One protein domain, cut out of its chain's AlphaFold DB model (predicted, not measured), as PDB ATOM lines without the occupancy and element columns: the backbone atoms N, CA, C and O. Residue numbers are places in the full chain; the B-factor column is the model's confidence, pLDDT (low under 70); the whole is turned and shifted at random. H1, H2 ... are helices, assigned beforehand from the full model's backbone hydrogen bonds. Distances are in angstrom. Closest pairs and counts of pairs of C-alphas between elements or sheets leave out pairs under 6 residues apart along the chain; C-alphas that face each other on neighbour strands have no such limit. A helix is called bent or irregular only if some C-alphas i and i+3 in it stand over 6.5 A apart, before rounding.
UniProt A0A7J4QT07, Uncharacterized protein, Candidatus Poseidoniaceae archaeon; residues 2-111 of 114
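AT A GLANCE: This is residues 2 to 111 of the 114 residues of an uncharacterized protein of Candidatus Poseidoniaceae archaeon (UniProt A0A7J4QT07). Helices H1 and H2 lie side by side, running the same way, with short H3 packed on both and H4 crosswise near residue 4 of H1. Residues 92 to 106 lead from H4 to remote H5. The printed part has 110 residues, under half of them in the five named helices, H1 to H5 in chain order: all helix, only just compact, close to loose, radius of gyration of the C-alphas 15.5 A, spans 48 by 34 by 22 A.

IN THESE COORDINATES: H1, residues 3 to 17, 20.2 A, begins at C-alpha (22.455, 60.522, 73.765); it is only just irregular, C-alphas 12 and 15 being 6.8 A apart. H2 is residues 53 to 66, 19.8 A; H3, 69 to 72; H4, 78 to 91, 20.7 A; H5, 107 to 111, ends at (38.129, 58.828, 89.362).

HOW THE PARTS SIT: H1 touches H2 with residues 3 to 7 alone, at a shallow tilt of 18 degrees; closest C-alphas Leu 3 and Val 56, 7.0 A. H3 touches H2, closest C-alphas Ala 59 and Glu 71, 5.5 A. H1 and H4 are close but not clearly touching, about perpendicular at 74 degrees; closest C-alphas Trp 4 and Glu 80, 6.6 A. O i to N i+4 pairs are within hydrogen-bond range throughout H2 and H5, 9 of 11 in H1, 9 of 10 in H4; H3 is too short.

THE WHOLE: The printed part has no cut. Links H1 to H2 and H4 to H5 are long. Residues 103 to 105 have pLDDT under 70.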
ATOM      1  N   TRP A   2      22.546  63.481  77.588       90.94
ATOM      2  CA  TRP A   2      21.822  62.313  77.079       90.94
ATOM      3  C   TRP A   2      22.123  62.111  75.594       90.94
ATOM      4  O   TRP A   2      22.061  63.068  74.820       90.94
ATOM      5  N   LEU A   3      22.408  60.874  75.186       95.06
ATOM      6  CA  LEU A   3      22.455  60.522  73.765       95.06
ATOM      7  C   LEU A   3      21.049  60.614  73.153       95.06
ATOM      8  O   LEU A   3      20.921  61.034  72.009       95.06
ATOM      9  N   TRP A   4      19.992  60.349  73.933       96.44
ATOM     10  CA  TRP A   4      18.604  60.551  73.497       96.44
ATOM     11  C   TRP A   4      18.295  61.989  73.080       96.44
ATOM     12  O   TRP A   4      17.636  62.198  72.067       96.44
ATOM     13  N   SER A   5      18.852  62.990  73.772       94.94
ATOM     14  CA  SER A   5      18.738  64.388  73.335       94.94
ATOM     15  C   SER A   5      19.330  64.611  71.942       94.94
ATOM     16  O   SER A   5      18.826  65.441  71.188       94.94
ATOM     17  N   LEU A   6      20.394  63.885  71.592       95.62
ATOM     18  CA  LEU A   6      21.031  63.988  70.285       95.62
ATOM     19  C   LEU A   6      20.202  63.284  69.204       95.62
ATOM     20  O   LEU A   6      20.002  63.857  68.138       95.62
ATOM     21  N   VAL A   7      19.660  62.100  69.506       97.25
ATOM     22  CA  VAL A   7      18.716  61.385  68.628       97.25
ATOM     23  C   VAL A   7      17.479  62.241  68.347       97.25
ATOM     24  O   VAL A   7      17.088  62.406  67.196       97.25
ATOM     25  N   GLU A   8      16.894  62.853  69.377       96.94
ATOM     26  CA  GLU A   8      15.721  63.718  69.231       96.94
ATOM     27  C   GLU A   8      16.022  64.965  68.395       96.94
ATOM     28  O   GLU A   8      15.236  65.348  67.529       96.94
ATOM     29  N   MET A   9      17.182  65.592  68.610       96.38
ATOM     30  CA  MET A   9      17.633  66.719  67.792       96.38
ATOM     31  C   MET A   9      17.763  66.316  66.317       96.38
ATOM     32  O   MET A   9      17.271  67.045  65.455       96.38
ATOM     33  N   ILE A  10      18.336  65.140  66.030       97.00
ATOM     34  CA  ILE A  10      18.430  64.600  64.667       97.00
ATOM     35  C   ILE A  10      17.034  64.394  64.072       97.00
ATOM     36  O   ILE A  10      16.758  64.929  63.001       97.00
ATOM     37  N   ARG A  11      16.133  63.695  64.778       96.75
ATOM     38  CA  ARG A  11      14.752  63.435  64.325       96.75
ATOM     39  C   ARG A  11      13.998  64.724  63.993       96.75
ATOM     40  O   ARG A  11      13.288  64.776  62.994       96.75
ATOM     41  N   ARG A  12      14.176  65.781  64.789       97.06
ATOM     42  CA  ARG A  12      13.541  67.093  64.555       97.06
ATOM     43  C   ARG A  12      14.166  67.872  63.405       97.06
ATOM     44  O   ARG A  12      13.456  68.559  62.676       97.06
ATOM     45  N   ALA A  13      15.486  67.809  63.262       96.50
ATOM     46  CA  ALA A  13      16.199  68.531  62.214       96.50
ATOM     47  C   ALA A  13      16.049  67.856  60.843       96.50
ATOM     48  O   ALA A  13      16.008  68.543  59.824       96.50
ATOM     49  N   HIS A  14      15.943  66.527  60.815       96.88
ATOM     50  CA  HIS A  14      15.985  65.728  59.597       96.88
ATOM     51  C   HIS A  14      14.951  66.150  58.534       96.88
ATOM     52  O   HIS A  14      15.381  66.385  57.410       96.88
ATOM     53  N   PRO A  15      13.652  66.381  58.829       96.31
ATOM     54  CA  PRO A  15      12.686  66.818  57.811       96.31
ATOM     55  C   PRO A  15      13.033  68.161  57.155       96.31
ATOM     56  O   PRO A  15      12.700  68.399  55.997       96.31
ATOM     57  N   THR A  16      13.721  69.045  57.883       96.50
ATOM     58  CA  THR A  16      14.194  70.334  57.357       96.50
ATOM     59  C   THR A  16      15.426  70.158  56.466       96.50
ATOM     60  O   THR A  16      15.617  70.906  55.512       96.50
ATOM     61  N   ILE A  17      16.277  69.180  56.780       96.19
ATOM     62  CA  ILE A  17      17.559  68.946  56.102       96.19
ATOM     63  C   ILE A  17      17.396  68.025  54.886       96.19
ATOM     64  O   ILE A  17      17.994  68.292  53.842       96.19
ATOM     65  N   HIS A  18      16.546  67.005  54.994       95.50
ATOM     66  CA  HIS A  18      16.190  66.042  53.954       95.50
ATOM     67  C   HIS A  18      14.666  66.047  53.705       95.50
ATOM     68  O   HIS A  18      13.994  65.058  53.994       95.50
ATOM     69  N   PRO A  19      14.079  67.112  53.119       94.94
ATOM     70  CA  PRO A  19      12.635  67.175  52.854       94.94
ATOM     71  C   PRO A  19      12.100  66.031  51.981       94.94
ATOM     72  O   PRO A  19      10.922  65.695  52.051       94.94
ATOM     73  N   LYS A  20      12.962  65.447  51.138       94.38
ATOM     74  CA  LYS A  20      12.644  64.304  50.270       94.38
ATOM     75  C   LYS A  20      13.047  62.943  50.861       94.38
ATOM     76  O   LYS A  20      12.844  61.939  50.192       94.38
ATOM     77  N   ASN A  21      13.628  62.915  52.065       92.38
ATOM     78  CA  ASN A  21      14.179  61.723  52.722       92.38
ATOM     79  C   ASN A  21      15.076  60.861  51.803       92.38
ATOM     80  O   ASN A  21      14.870  59.664  51.643       92.38
ATOM     81  N   THR A  22      16.043  61.493  51.133       92.62
ATOM     82  CA  THR A  22      16.944  60.850  50.155       92.62
ATOM     83  C   THR A  22      18.341  60.560  50.712       92.62
ATOM     84  O   THR A  22      19.252  60.252  49.945       92.62
ATOM     85  N   GLY A  23      18.528  60.696  52.028       92.50
ATOM     86  CA  GLY A  23      19.822  60.524  52.683       92.50
ATOM     87  C   GLY A  23      20.849  61.613  52.344       92.50
ATOM     88  O   GLY A  23      20.554  62.648  51.730       92.50
ATOM     89  N   ASN A  24      22.084  61.403  52.793       93.69
ATOM     90  CA  ASN A  24      23.211  62.302  52.556       93.69
ATOM     91  C   ASN A  24      23.660  62.277  51.088       93.69
ATOM     92  O   ASN A  24      23.897  61.222  50.510       93.69
ATOM     93  N   GLY A  25      23.828  63.459  50.490       91.88
ATOM     94  CA  GLY A  25      24.152  63.610  49.068       91.88
ATOM     95  C   GLY A  25      22.968  63.356  48.129       91.88
ATOM     96  O   GLY A  25      23.127  63.477  46.914       91.88
ATOM     97  N   GLY A  26      21.795  63.029  48.677       91.88
ATOM     98  CA  GLY A  26      20.569  62.811  47.926       91.88
ATOM     99  C   GLY A  26      19.967  64.095  47.356       91.88
ATOM    100  O   GLY A  26      20.253  65.219  47.783       91.88
ATOM    101  N   GLU A  27      19.089  63.929  46.368       92.75
ATOM    102  CA  GLU A  27      18.394  65.053  45.746       92.75
ATOM    103  C   GLU A  27      17.518  65.783  46.775       92.75
ATOM    104  O   GLU A  27      16.715  65.168  47.478       92.75
ATOM    105  N   GLY A  28      17.639  67.110  46.835       90.56
ATOM    106  CA  GLY A  28      16.840  67.940  47.734       90.56
ATOM    107  C   GLY A  28      17.401  68.085  49.148       90.56
ATOM    108  O   GLY A  28      16.720  68.686  49.976       90.56
ATOM    109  N   GLN A  29      18.616  67.599  49.435       94.94
ATOM    110  CA  GLN A  29      19.314  67.931  50.680       94.94
ATOM    111  C   GLN A  29      19.555  69.448  50.774       94.94
ATOM    112  O   GLN A  29      20.187  70.047  49.903       94.94
ATOM    113  N   VAL A  30      19.067  70.070  51.849       95.94
ATOM    114  CA  VAL A  30      19.138  71.529  52.062       95.94
ATOM    115  C   VAL A  30      20.469  71.947  52.687       95.94
ATOM    116  O   VAL A  30      21.002  73.011  52.381       95.94
ATOM    117  N   SER A  31      21.007  71.126  53.587       94.00
ATOM    118  CA  SER A  31      22.256  71.395  54.304       94.00
ATOM    119  C   SER A  31      22.927  70.091  54.734       94.00
ATOM    120  O   SER A  31      22.317  69.025  54.703       94.00
ATOM    121  N   ARG A  32      24.187  70.167  55.167       90.94
ATOM    122  CA  ARG A  32      24.904  69.032  55.757       90.94
ATOM    123  C   ARG A  32      24.801  69.082  57.280       90.94
ATOM    124  O   ARG A  32      25.258  70.041  57.897       90.94
ATOM    125  N   LEU A  33      24.276  68.018  57.885       92.19
ATOM    126  CA  LEU A  33      24.321  67.804  59.330       92.19
ATOM    127  C   LEU A  33      25.556  66.968  59.682       92.19
ATOM    128  O   LEU A  33      25.724  65.868  59.169       92.19
ATOM    129  N   ILE A  34      26.426  67.485  60.549       91.44
ATOM    130  CA  ILE A  34      27.586  66.747  61.063       91.44
ATOM    131  C   ILE A  34      27.376  66.543  62.555       91.44
ATOM    132  O   ILE A  34      27.334  67.507  63.317       91.44
ATOM    133  N   VAL A  35      27.241  65.284  62.965       91.25
ATOM    134  CA  VAL A  35      27.019  64.910  64.360       91.25
ATOM    135  C   VAL A  35      27.996  63.808  64.733       91.25
ATOM    136  O   VAL A  35      28.049  62.770  64.084       91.25
ATOM    137  N   HIS A  36      28.773  64.044  65.787       91.44
ATOM    138  CA  HIS A  36      29.682  63.051  66.344       91.44
ATOM    139  C   HIS A  36      29.779  63.256  67.864       91.44
ATOM    140  O   HIS A  36      30.390  64.233  68.309       91.44
ATOM    141  N   PRO A  37      29.143  62.401  68.687       91.19
ATOM    142  CA  PRO A  37      29.220  62.525  70.136       91.19
ATOM    143  C   PRO A  37      30.624  62.143  70.624       91.19
ATOM    144  O   PRO A  37      30.946  60.965  70.774       91.19
ATOM    145  N   THR A  38      31.461  63.144  70.914       89.38
ATOM    146  CA  THR A  38      32.821  62.930  71.431       89.38
ATOM    147  C   THR A  38      32.799  62.043  72.676       89.38
ATOM    148  O   THR A  38      32.143  62.358  73.674       89.38
ATOM    149  N   ALA A  39      33.540  60.933  72.615       88.69
ATOM    150  CA  ALA A  39      33.605  59.918  73.666       88.69
ATOM    151  C   ALA A  39      32.233  59.327  74.070       88.69
ATOM    152  O   ALA A  39      32.058  58.922  75.219       88.69
ATOM    153  N   GLY A  40      31.261  59.263  73.151       90.62
ATOM    154  CA  GLY A  40      29.947  58.657  73.393       90.62
ATOM    155  C   GLY A  40      30.038  57.263  74.031       90.62
ATOM    156  O   GLY A  40      30.855  56.434  73.635       90.62
ATOM    157  N   GLY A  41      29.240  57.027  75.071       88.06
ATOM    158  CA  GLY A  41      29.206  55.790  75.857       88.06
ATOM    159  C   GLY A  41      30.441  55.530  76.724       88.06
ATOM    160  O   GLY A  41      30.564  54.463  77.323       88.06
ATOM    161  N   ARG A  42      31.388  56.473  76.802       88.31
ATOM    162  CA  ARG A  42      32.560  56.372  77.684       88.31
ATOM    163  C   ARG A  42      32.312  57.093  79.004       88.31
ATOM    164  O   ARG A  42      31.499  58.008  79.092       88.31
ATOM    165  N   VAL A  43      33.114  56.748  80.013       83.50
ATOM    166  CA  VAL A  43      33.023  57.259  81.396       83.50
ATOM    167  C   VAL A  43      32.923  58.790  81.484       83.50
ATOM    168  O   VAL A  43      32.193  59.316  82.322       83.50
ATOM    169  N   ARG A  44      33.644  59.516  80.618       82.50
ATOM    170  CA  ARG A  44      33.669  60.990  80.587       82.50
ATOM    171  C   ARG A  44      32.853  61.614  79.445       82.50
ATOM    172  O   ARG A  44      32.819  62.837  79.344       82.50
ATOM    173  N   GLY A  45      32.223  60.815  78.586       87.81
ATOM    174  CA  GLY A  45      31.482  61.311  77.424       87.81
ATOM    175  C   GLY A  45      29.967  61.304  77.601       87.81
ATOM    176  O   GLY A  45      29.446  61.117  78.702       87.81
ATOM    177  N   ALA A  46      29.250  61.561  76.506       90.31
ATOM    178  CA  ALA A  46      27.789  61.508  76.476       90.31
ATOM    179  C   ALA A  46      27.293  60.076  76.713       90.31
ATOM    180  O   ALA A  46      27.828  59.147  76.120       90.31
ATOM    181  N   HIS A  47      26.277  59.898  77.552       91.25
ATOM    182  CA  HIS A  47      25.725  58.592  77.916       91.25
ATOM    183  C   HIS A  47      24.243  58.729  78.255       91.25
ATOM    184  O   HIS A  47      23.771  59.816  78.610       91.25
ATOM    185  N   ASN A  48      23.529  57.617  78.152       92.94
ATOM    186  CA  ASN A  48      22.189  57.437  78.677       92.94
ATOM    187  C   ASN A  48      22.287  56.753  80.051       92.94
ATOM    188  O   ASN A  48      22.736  57.367  81.016       92.94
ATOM    189  N   CYS A  49      21.883  55.484  80.150       90.88
ATOM    190  CA  CYS A  49      22.007  54.671  81.361       90.88
ATOM    191  C   CYS A  49      23.245  53.759  81.372       90.88
ATOM    192  O   CYS A  49      23.439  53.033  82.345       90.88
ATOM    193  N   GLY A  50      24.058  53.750  80.310       89.81
ATOM    194  CA  GLY A  50      25.216  52.865  80.176       89.81
ATOM    195  C   GLY A  50      24.940  51.586  79.384       89.81
ATOM    196  O   GLY A  50      25.811  51.145  78.640       89.81
ATOM    197  N   SER A  51      23.743  50.994  79.488       92.50
ATOM    198  CA  SER A  51      23.442  49.725  78.799       92.50
ATOM    199  C   SER A  51      23.098  49.897  77.320       92.50
ATOM    200  O   SER A  51      23.491  49.061  76.513       92.50
ATOM    201  N   CYS A  52      22.405  50.978  76.948       95.06
ATOM    202  CA  CYS A  52      22.056  51.263  75.551       95.06
ATOM    203  C   CYS A  52      23.071  52.164  74.835       95.06
ATOM    204  O   CYS A  52      22.953  52.397  73.636       95.06
ATOM    205  N   ASP A  53      24.070  52.687  75.549       94.56
ATOM    206  CA  ASP A  53      24.948  53.734  75.027       94.56
ATOM    207  C   ASP A  53      25.682  53.311  73.755       94.56
ATOM    208  O   ASP A  53      25.724  54.073  72.794       94.56
ATOM    209  N   ALA A  54      26.252  52.102  73.741       94.75
ATOM    210  CA  ALA A  54      27.030  51.612  72.607       94.75
ATOM    211  C   ALA A  54      26.177  51.503  71.334       94.75
ATOM    212  O   ALA A  54      26.615  51.896  70.256       94.75
ATOM    213  N   GLU A  55      24.948  51.011  71.474       97.00
ATOM    214  CA  GLU A  55      24.015  50.838  70.362       97.00
ATOM    215  C   GLU A  55      23.515  52.186  69.830       97.00
ATOM    216  O   GLU A  55      23.537  52.427  68.623       97.00
ATOM    217  N   VAL A  56      23.150  53.101  70.734       97.25
ATOM    218  CA  VAL A  56      22.688  54.447  70.371       97.25
ATOM    219  C   VAL A  56      23.811  55.260  69.721       97.25
ATOM    220  O   VAL A  56      23.572  55.933  68.721       97.25
ATOM    221  N   VAL A  57      25.043  55.193  70.238       96.94
ATOM    222  CA  VAL A  57      26.208  55.841  69.606       96.94
ATOM    223  C   VAL A  57      26.438  55.280  68.208       96.94
ATOM    224  O   VAL A  57      26.575  56.062  67.271       96.94
ATOM    225  N   ALA A  58      26.413  53.954  68.052       96.56
ATOM    226  CA  ALA A  58      26.594  53.324  66.749       96.56
ATOM    227  C   ALA A  58      25.514  53.763  65.748       96.56
ATOM    228  O   ALA A  58      25.831  54.031  64.594       96.56
ATOM    229  N   ALA A  59      24.255  53.891  66.173       97.81
ATOM    230  CA  ALA A  59      23.178  54.398  65.321       97.81
ATOM    231  C   ALA A  59      23.391  55.854  64.891       97.81
ATOM    232  O   ALA A  59      23.212  56.188  63.724       97.81
ATOM    233  N   ILE A  60      23.841  56.716  65.807       97.44
ATOM    234  CA  ILE A  60      24.174  58.112  65.487       97.44
ATOM    235  C   ILE A  60      25.322  58.180  64.474       97.44
ATOM    236  O   ILE A  60      25.280  58.994  63.553       97.44
ATOM    237  N   GLU A  61      26.339  57.332  64.623       95.81
ATOM    238  CA  GLU A  61      27.463  57.262  63.685       95.81
ATOM    239  C   GLU A  61      27.033  56.750  62.308       95.81
ATOM    240  O   GLU A  61      27.457  57.317  61.300       95.81
ATOM    241  N   ARG A  62      26.153  55.741  62.243       96.62
ATOM    242  CA  ARG A  62      25.578  55.279  60.970       96.62
ATOM    243  C   ARG A  62      24.744  56.372  60.307       96.62
ATOM    244  O   ARG A  62      25.004  56.683  59.150       96.62
ATOM    245  N   TYR A  63      23.870  57.051  61.058       97.06
ATOM    246  CA  TYR A  63      23.116  58.211  60.565       97.06
ATOM    247  C   TYR A  63      24.036  59.317  60.035       97.06
ATOM    248  O   TYR A  63      23.764  59.918  59.000       97.06
ATOM    249  N   ALA A  64      25.150  59.602  60.716       95.12
ATOM    250  CA  ALA A  64      26.096  60.625  60.270       95.12
ATOM    251  C   ALA A  64      26.706  60.315  58.889       95.12
ATOM    252  O   ALA A  64      27.163  61.233  58.204       95.12
ATOM    253  N   VAL A  65      26.694  59.043  58.477       94.62
ATOM    254  CA  VAL A  65      27.111  58.585  57.150       94.62
ATOM    255  C   VAL A  65      25.919  58.522  56.190       94.62
ATOM    256  O   VAL A  65      25.966  59.183  55.154       94.62
ATOM    257  N   SER A  66      24.852  57.788  56.525       94.94
ATOM    258  CA  SER A  66      23.712  57.532  55.627       94.94
ATOM    259  C   SER A  66      22.776  58.731  55.477       94.94
ATOM    260  O   SER A  66      22.343  59.049  54.373       94.94
ATOM    261  N   GLY A  67      22.514  59.454  56.566       95.69
ATOM    262  CA  GLY A  67      21.496  60.498  56.633       95.69
ATOM    263  C   GLY A  67      20.069  59.949  56.632       95.69
ATOM    264  O   GLY A  67      19.168  60.687  56.257       95.69
ATOM    265  N   GLU A  68      19.864  58.688  57.019       95.31
ATOM    266  CA  GLU A  68      18.576  57.973  56.989       95.31
ATOM    267  C   GLU A  68      18.045  57.741  58.413       95.31
ATOM    268  O   GLU A  68      18.785  57.294  59.292       95.31
ATOM    269  N   LEU A  69      16.775  58.072  58.681       96.25
ATOM    270  CA  LEU A  69      16.198  57.956  60.034       96.25
ATOM    271  C   LEU A  69      16.010  56.505  60.488       96.25
ATOM    272  O   LEU A  69      15.972  56.246  61.692       96.25
ATOM    273  N   GLU A  70      15.956  55.585  59.535       96.50
ATOM    274  CA  GLU A  70      15.847  54.140  59.707       96.50
ATOM    275  C   GLU A  70      17.015  53.574  60.537       96.50
ATOM    276  O   GLU A  70      16.881  52.545  61.194       96.50
ATOM    277  N   GLU A  71      18.149  54.281  60.615       96.69
ATOM    278  CA  GLU A  71      19.281  53.910  61.479       96.69
ATOM    279  C   GLU A  71      18.938  53.883  62.974       96.69
ATOM    280  O   GLU A  71      19.645  53.243  63.764       96.69
ATOM    281  N   PHE A  72      17.875  54.593  63.362       97.19
ATOM    282  CA  PHE A  72      17.351  54.630  64.724       97.19
ATOM    283  C   PHE A  72      16.203  53.642  64.956       97.19
ATOM    284  O   PHE A  72      15.690  53.582  66.079       97.19
ATOM    285  N   ASP A  73      15.783  52.891  63.938       95.75
ATOM    286  CA  ASP A  73      14.715  51.907  64.080       95.75
ATOM    287  C   ASP A  73      15.161  50.756  64.985       95.75
ATOM    288  O   ASP A  73      16.304  50.300  64.966       95.75
ATOM    289  N   GLY A  74      14.245  50.292  65.835       93.56
ATOM    290  CA  GLY A  74      14.519  49.232  66.808       93.56
ATOM    291  C   GLY A  74      15.271  49.686  68.064       93.56
ATOM    292  O   GLY A  74      15.256  48.953  69.055       93.56
ATOM    293  N   LEU A  75      15.839  50.898  68.090       95.88
ATOM    294  CA  LEU A  75      16.410  51.453  69.315       95.88
ATOM    295  C   LEU A  75      15.317  51.646  70.364       95.88
ATOM    296  O   LEU A  75      14.359  52.391  70.161       95.88
ATOM    297  N   SER A  76      15.486  51.002  71.512       95.12
ATOM    298  CA  SER A  76      14.605  51.206  72.655       95.12
ATOM    299  C   SER A  76      15.342  50.935  73.958       95.12
ATOM    300  O   SER A  76      16.155  50.020  74.076       95.12
ATOM    301  N   CYS A  77      15.070  51.752  74.970       95.94
ATOM    302  CA  CYS A  77      15.550  51.507  76.322       95.94
ATOM    303  C   CYS A  77      14.604  52.160  77.324       95.94
ATOM    304  O   CYS A  77      14.089  53.249  77.083       95.94
ATOM    305  N   GLU A  78      14.431  51.560  78.498       95.12
ATOM    306  CA  GLU A  78      13.615  52.149  79.567       95.12
ATOM    307  C   GLU A  78      14.093  53.555  79.966       95.12
ATOM    308  O   GLU A  78      13.286  54.410  80.336       95.12
ATOM    309  N   CYS A  79      15.397  53.830  79.834       94.06
ATOM    310  CA  CYS A  79      15.958  55.141  80.140       94.06
ATOM    311  C   CYS A  79      15.535  56.247  79.159       94.06
ATOM    312  O   CYS A  79      15.663  57.415  79.509       94.06
ATOM    313  N   GLU A  80      15.008  55.912  77.975       95.88
ATOM    314  CA  GLU A  80      14.431  56.896  77.048       95.88
ATOM    315  C   GLU A  80      13.200  57.563  77.673       95.88
ATOM    316  O   GLU A  80      13.059  58.782  77.630       95.88
ATOM    317  N   LYS A  81      12.356  56.793  78.371       95.38
ATOM    318  CA  LYS A  81      11.209  57.346  79.110       95.38
ATOM    319  C   LYS A  81      11.663  58.252  80.252       95.38
ATOM    320  O   LYS A  81      11.105  59.326  80.440       95.38
ATOM    321  N   ALA A  82      12.690  57.832  80.993       92.75
ATOM    322  CA  ALA A  82      13.255  58.633  82.078       92.75
ATOM    323  C   ALA A  82      13.847  59.955  81.564       92.75
ATOM    324  O   ALA A  82      13.645  60.999  82.176       92.75
ATOM    325  N   TRP A  83      14.544  59.910  80.427       93.56
ATOM    326  CA  TRP A  83      15.022  61.095  79.727       93.56
ATOM    327  C   TRP A  83      13.872  62.022  79.321       93.56
ATOM    328  O   TRP A  83      13.923  63.209  79.629       93.56
ATOM    329  N   ALA A  84      12.836  61.488  78.669       94.19
ATOM    330  CA  ALA A  84      11.703  62.279  78.196       94.19
ATOM    331  C   ALA A  84      10.974  62.987  79.351       94.19
ATOM    332  O   ALA A  84      10.665  64.174  79.248       94.19
ATOM    333  N   GLU A  85      10.764  62.282  80.464       92.25
ATOM    334  CA  GLU A  85      10.170  62.852  81.677       92.25
ATOM    335  C   GLU A  85      11.046  63.965  82.257       92.25
ATOM    336  O   GLU A  85      10.555  65.034  82.603       92.25
ATOM    337  N   GLU A  86      12.361  63.755  82.316       90.19
ATOM    338  CA  GLU A  86      13.279  64.764  82.834       90.19
ATOM    339  C   GLU A  86      13.276  66.044  81.989       90.19
ATOM    340  O   GLU A  86      13.183  67.135  82.544       90.19
ATOM    341  N   ILE A  87      13.314  65.920  80.659       89.88
ATOM    342  CA  ILE A  87      13.222  67.073  79.750       89.88
ATOM    343  C   ILE A  87      11.864  67.777  79.894       89.88
ATOM    344  O   ILE A  87      11.803  69.005  79.894       89.88
ATOM    345  N   SER A  88      10.776  67.016  80.047       90.94
ATOM    346  CA  SER A  88       9.434  67.559  80.291       90.94
ATOM    347  C   SER A  88       9.378  68.380  81.585       90.94
ATOM    348  O   SER A  88       8.919  69.523  81.579       90.94
ATOM    349  N   LEU A  89       9.917  67.841  82.682       88.88
ATOM    350  CA  LEU A  89       9.976  68.518  83.979       88.88
ATOM    351  C   LEU A  89      10.877  69.758  83.948       88.88
ATOM    352  O   LEU A  89      10.518  70.780  84.533       88.88
ATOM    353  N   GLU A  90      12.020  69.701  83.255       87.69
ATOM    354  CA  GLU A  90      12.893  70.869  83.072       87.69
ATOM    355  C   GLU A  90      12.188  71.993  82.296       87.69
ATOM    356  O   GLU A  90      12.390  73.163  82.614       87.69
ATOM    357  N   HIS A  91      11.321  71.658  81.335       87.88
ATOM    358  CA  HIS A  91      10.521  72.634  80.586       87.88
ATOM    359  C   HIS A  91       9.253  73.108  81.311       87.88
ATOM    360  O   HIS A  91       8.670  74.117  80.914       87.88
ATOM    361  N   ALA A  92       8.807  72.414  82.363       89.50
ATOM    362  CA  ALA A  92       7.628  72.808  83.137       89.50
ATOM    363  C   ALA A  92       7.862  74.077  83.977       89.50
ATOM    364  O   ALA A  92       6.908  74.720  84.421       89.50
ATOM    365  N   LEU A  93       9.125  74.445  84.196       86.44
ATOM    366  CA  LEU A  93       9.522  75.651  84.907       86.44
ATOM    367  C   LEU A  93      10.180  76.645  83.941       86.44
ATOM    368  O   LEU A  93      10.876  76.239  83.014       86.44
ATOM    369  N   PRO A  94      10.031  77.962  84.169       88.19
ATOM    370  CA  PRO A  94      10.623  78.987  83.306       88.19
ATOM    371  C   PRO A  94      12.160  79.024  83.353       88.19
ATOM    372  O   PRO A  94      12.776  79.712  82.541       88.19
ATOM    373  N   THR A  95      12.779  78.298  84.290       85.94
ATOM    374  CA  THR A  95      14.231  78.251  84.480       85.94
ATOM    375  C   THR A  95      14.670  76.824  84.820       85.94
ATOM    376  O   THR A  95      14.068  76.213  85.709       85.94
ATOM    377  N   PRO A  96      15.753  76.303  84.210       79.31
ATOM    378  CA  PRO A  96      16.320  75.014  84.590       79.31
ATOM    379  C   PRO A  96      16.854  75.060  86.025       79.31
ATOM    380  O   PRO A  96      17.707  75.886  86.351       79.31
ATOM    381  N   LEU A  97      16.381  74.157  86.884       81.19
ATOM    382  CA  LEU A  97      16.817  74.095  88.285       81.19
ATOM    383  C   LEU A  97      18.047  73.202  88.508       81.19
ATOM    384  O   LEU A  97      18.583  73.169  89.612       81.19
ATOM    385  N   GLY A  98      18.483  72.448  87.493       76.94
ATOM    386  CA  GLY A  98      19.616  71.524  87.619       76.94
ATOM    387  C   GLY A  98      19.374  70.374  88.605       76.94
ATOM    388  O   GLY A  98      20.326  69.806  89.129       76.94
ATOM    389  N   ILE A  99      18.106  70.036  88.870       76.12
ATOM    390  CA  ILE A  99      17.693  68.952  89.780       76.12
ATOM    391  C   ILE A  99      17.764  67.562  89.134       76.12
ATOM    392  O   ILE A  99      17.385  66.565  89.752       76.12
ATOM    393  N   SER A 100      18.221  67.485  87.886       74.94
ATOM    394  CA  SER A 100      18.374  66.231  87.168       74.94
ATOM    395  C   SER A 100      19.375  65.315  87.873       74.94
ATOM    396  O   SER A 100      20.397  65.747  88.418       74.94
ATOM    397  N   LYS A 101      19.071  64.011  87.894       71.94
ATOM    398  CA  LYS A 101      19.941  63.020  88.537       71.94
ATOM    399  C   LYS A 101      21.334  63.089  87.920       71.94
ATOM    400  O   LYS A 101      21.482  63.174  86.701       71.94
ATOM    401  N   THR A 102      22.370  62.993  88.753       71.94
ATOM    402  CA  THR A 102      23.735  62.859  88.243       71.94
ATOM    403  C   THR A 102      23.826  61.566  87.444       71.94
ATOM    404  O   THR A 102      23.718  60.476  87.994       71.94
ATOM    405  N   ARG A 103      23.987  61.707  86.129       69.12
ATOM    406  CA  ARG A 103      24.072  60.570  85.205       69.12
ATOM    407  C   ARG A 103      25.471  60.031  85.023       69.12
ATOM    408  O   ARG A 103      25.606  58.910  84.546       69.12
ATOM    409  N   ARG A 104      26.487  60.824  85.401       66.19
ATOM    410  CA  ARG A 104      27.888  60.400  85.335       66.19
ATOM    411  C   ARG A 104      27.963  59.012  85.962       66.19
ATOM    412  O   ARG A 104      27.412  58.824  87.045       66.19
ATOM    413  N   GLY A 105      28.568  58.077  85.228       67.44
ATOM    414  CA  GLY A 105      28.675  56.679  85.631       67.44
ATOM    415  C   GLY A 105      29.352  56.518  86.992       67.44
ATOM    416  O   GLY A 105      29.626  57.490  87.694       67.44
ATOM    417  N   ASN A 106      29.643  55.277  87.376       75.50
ATOM    418  CA  ASN A 106      30.226  54.981  88.683       75.50
ATOM    419  C   ASN A 106      31.369  55.955  89.042       75.50
ATOM    420  O   ASN A 106      32.344  56.099  88.305       75.50
ATOM    421  N   VAL A 107      31.229  56.634  90.185       77.50
ATOM    422  CA  VAL A 107      32.163  57.677  90.635       77.50
ATOM    423  C   VAL A 107      33.588  57.133  90.753       77.50
ATOM    424  O   VAL A 107      34.538  57.828  90.401       77.50
ATOM    425  N   LEU A 108      33.750  55.880  91.190       81.75
ATOM    426  CA  LEU A 108      35.062  55.237  91.279       81.75
ATOM    427  C   LEU A 108      35.685  55.030  89.898       81.75
ATOM    428  O   LEU A 108      36.886  55.230  89.739       81.75
ATOM    429  N   ASP A 109      34.881  54.675  88.899       80.50
ATOM    430  CA  ASP A 109      35.364  54.502  87.528       80.50
ATOM    431  C   ASP A 109      35.729  55.857  86.910       80.50
ATOM    432  O   ASP A 109      36.747  55.975  86.231       80.50
ATOM    433  N   ALA A 110      34.971  56.914  87.220       74.81
ATOM    434  CA  ALA A 110      35.291  58.281  86.807       74.81
ATOM    435  C   ALA A 110      36.606  58.802  87.408       74.81
ATOM    436  O   ALA A 110      37.376  59.461  86.704       74.81
ATOM    437  N   LEU A 111      36.875  58.486  88.680       82.38
ATOM    438  CA  LEU A 111      38.129  58.828  89.362       82.38
ATOM    439  C   LEU A 111      39.333  58.044  88.821       82.38
ATOM    440  O   LEU A 111      40.454  58.536  88.889       82.38
TER     441      LEU A 111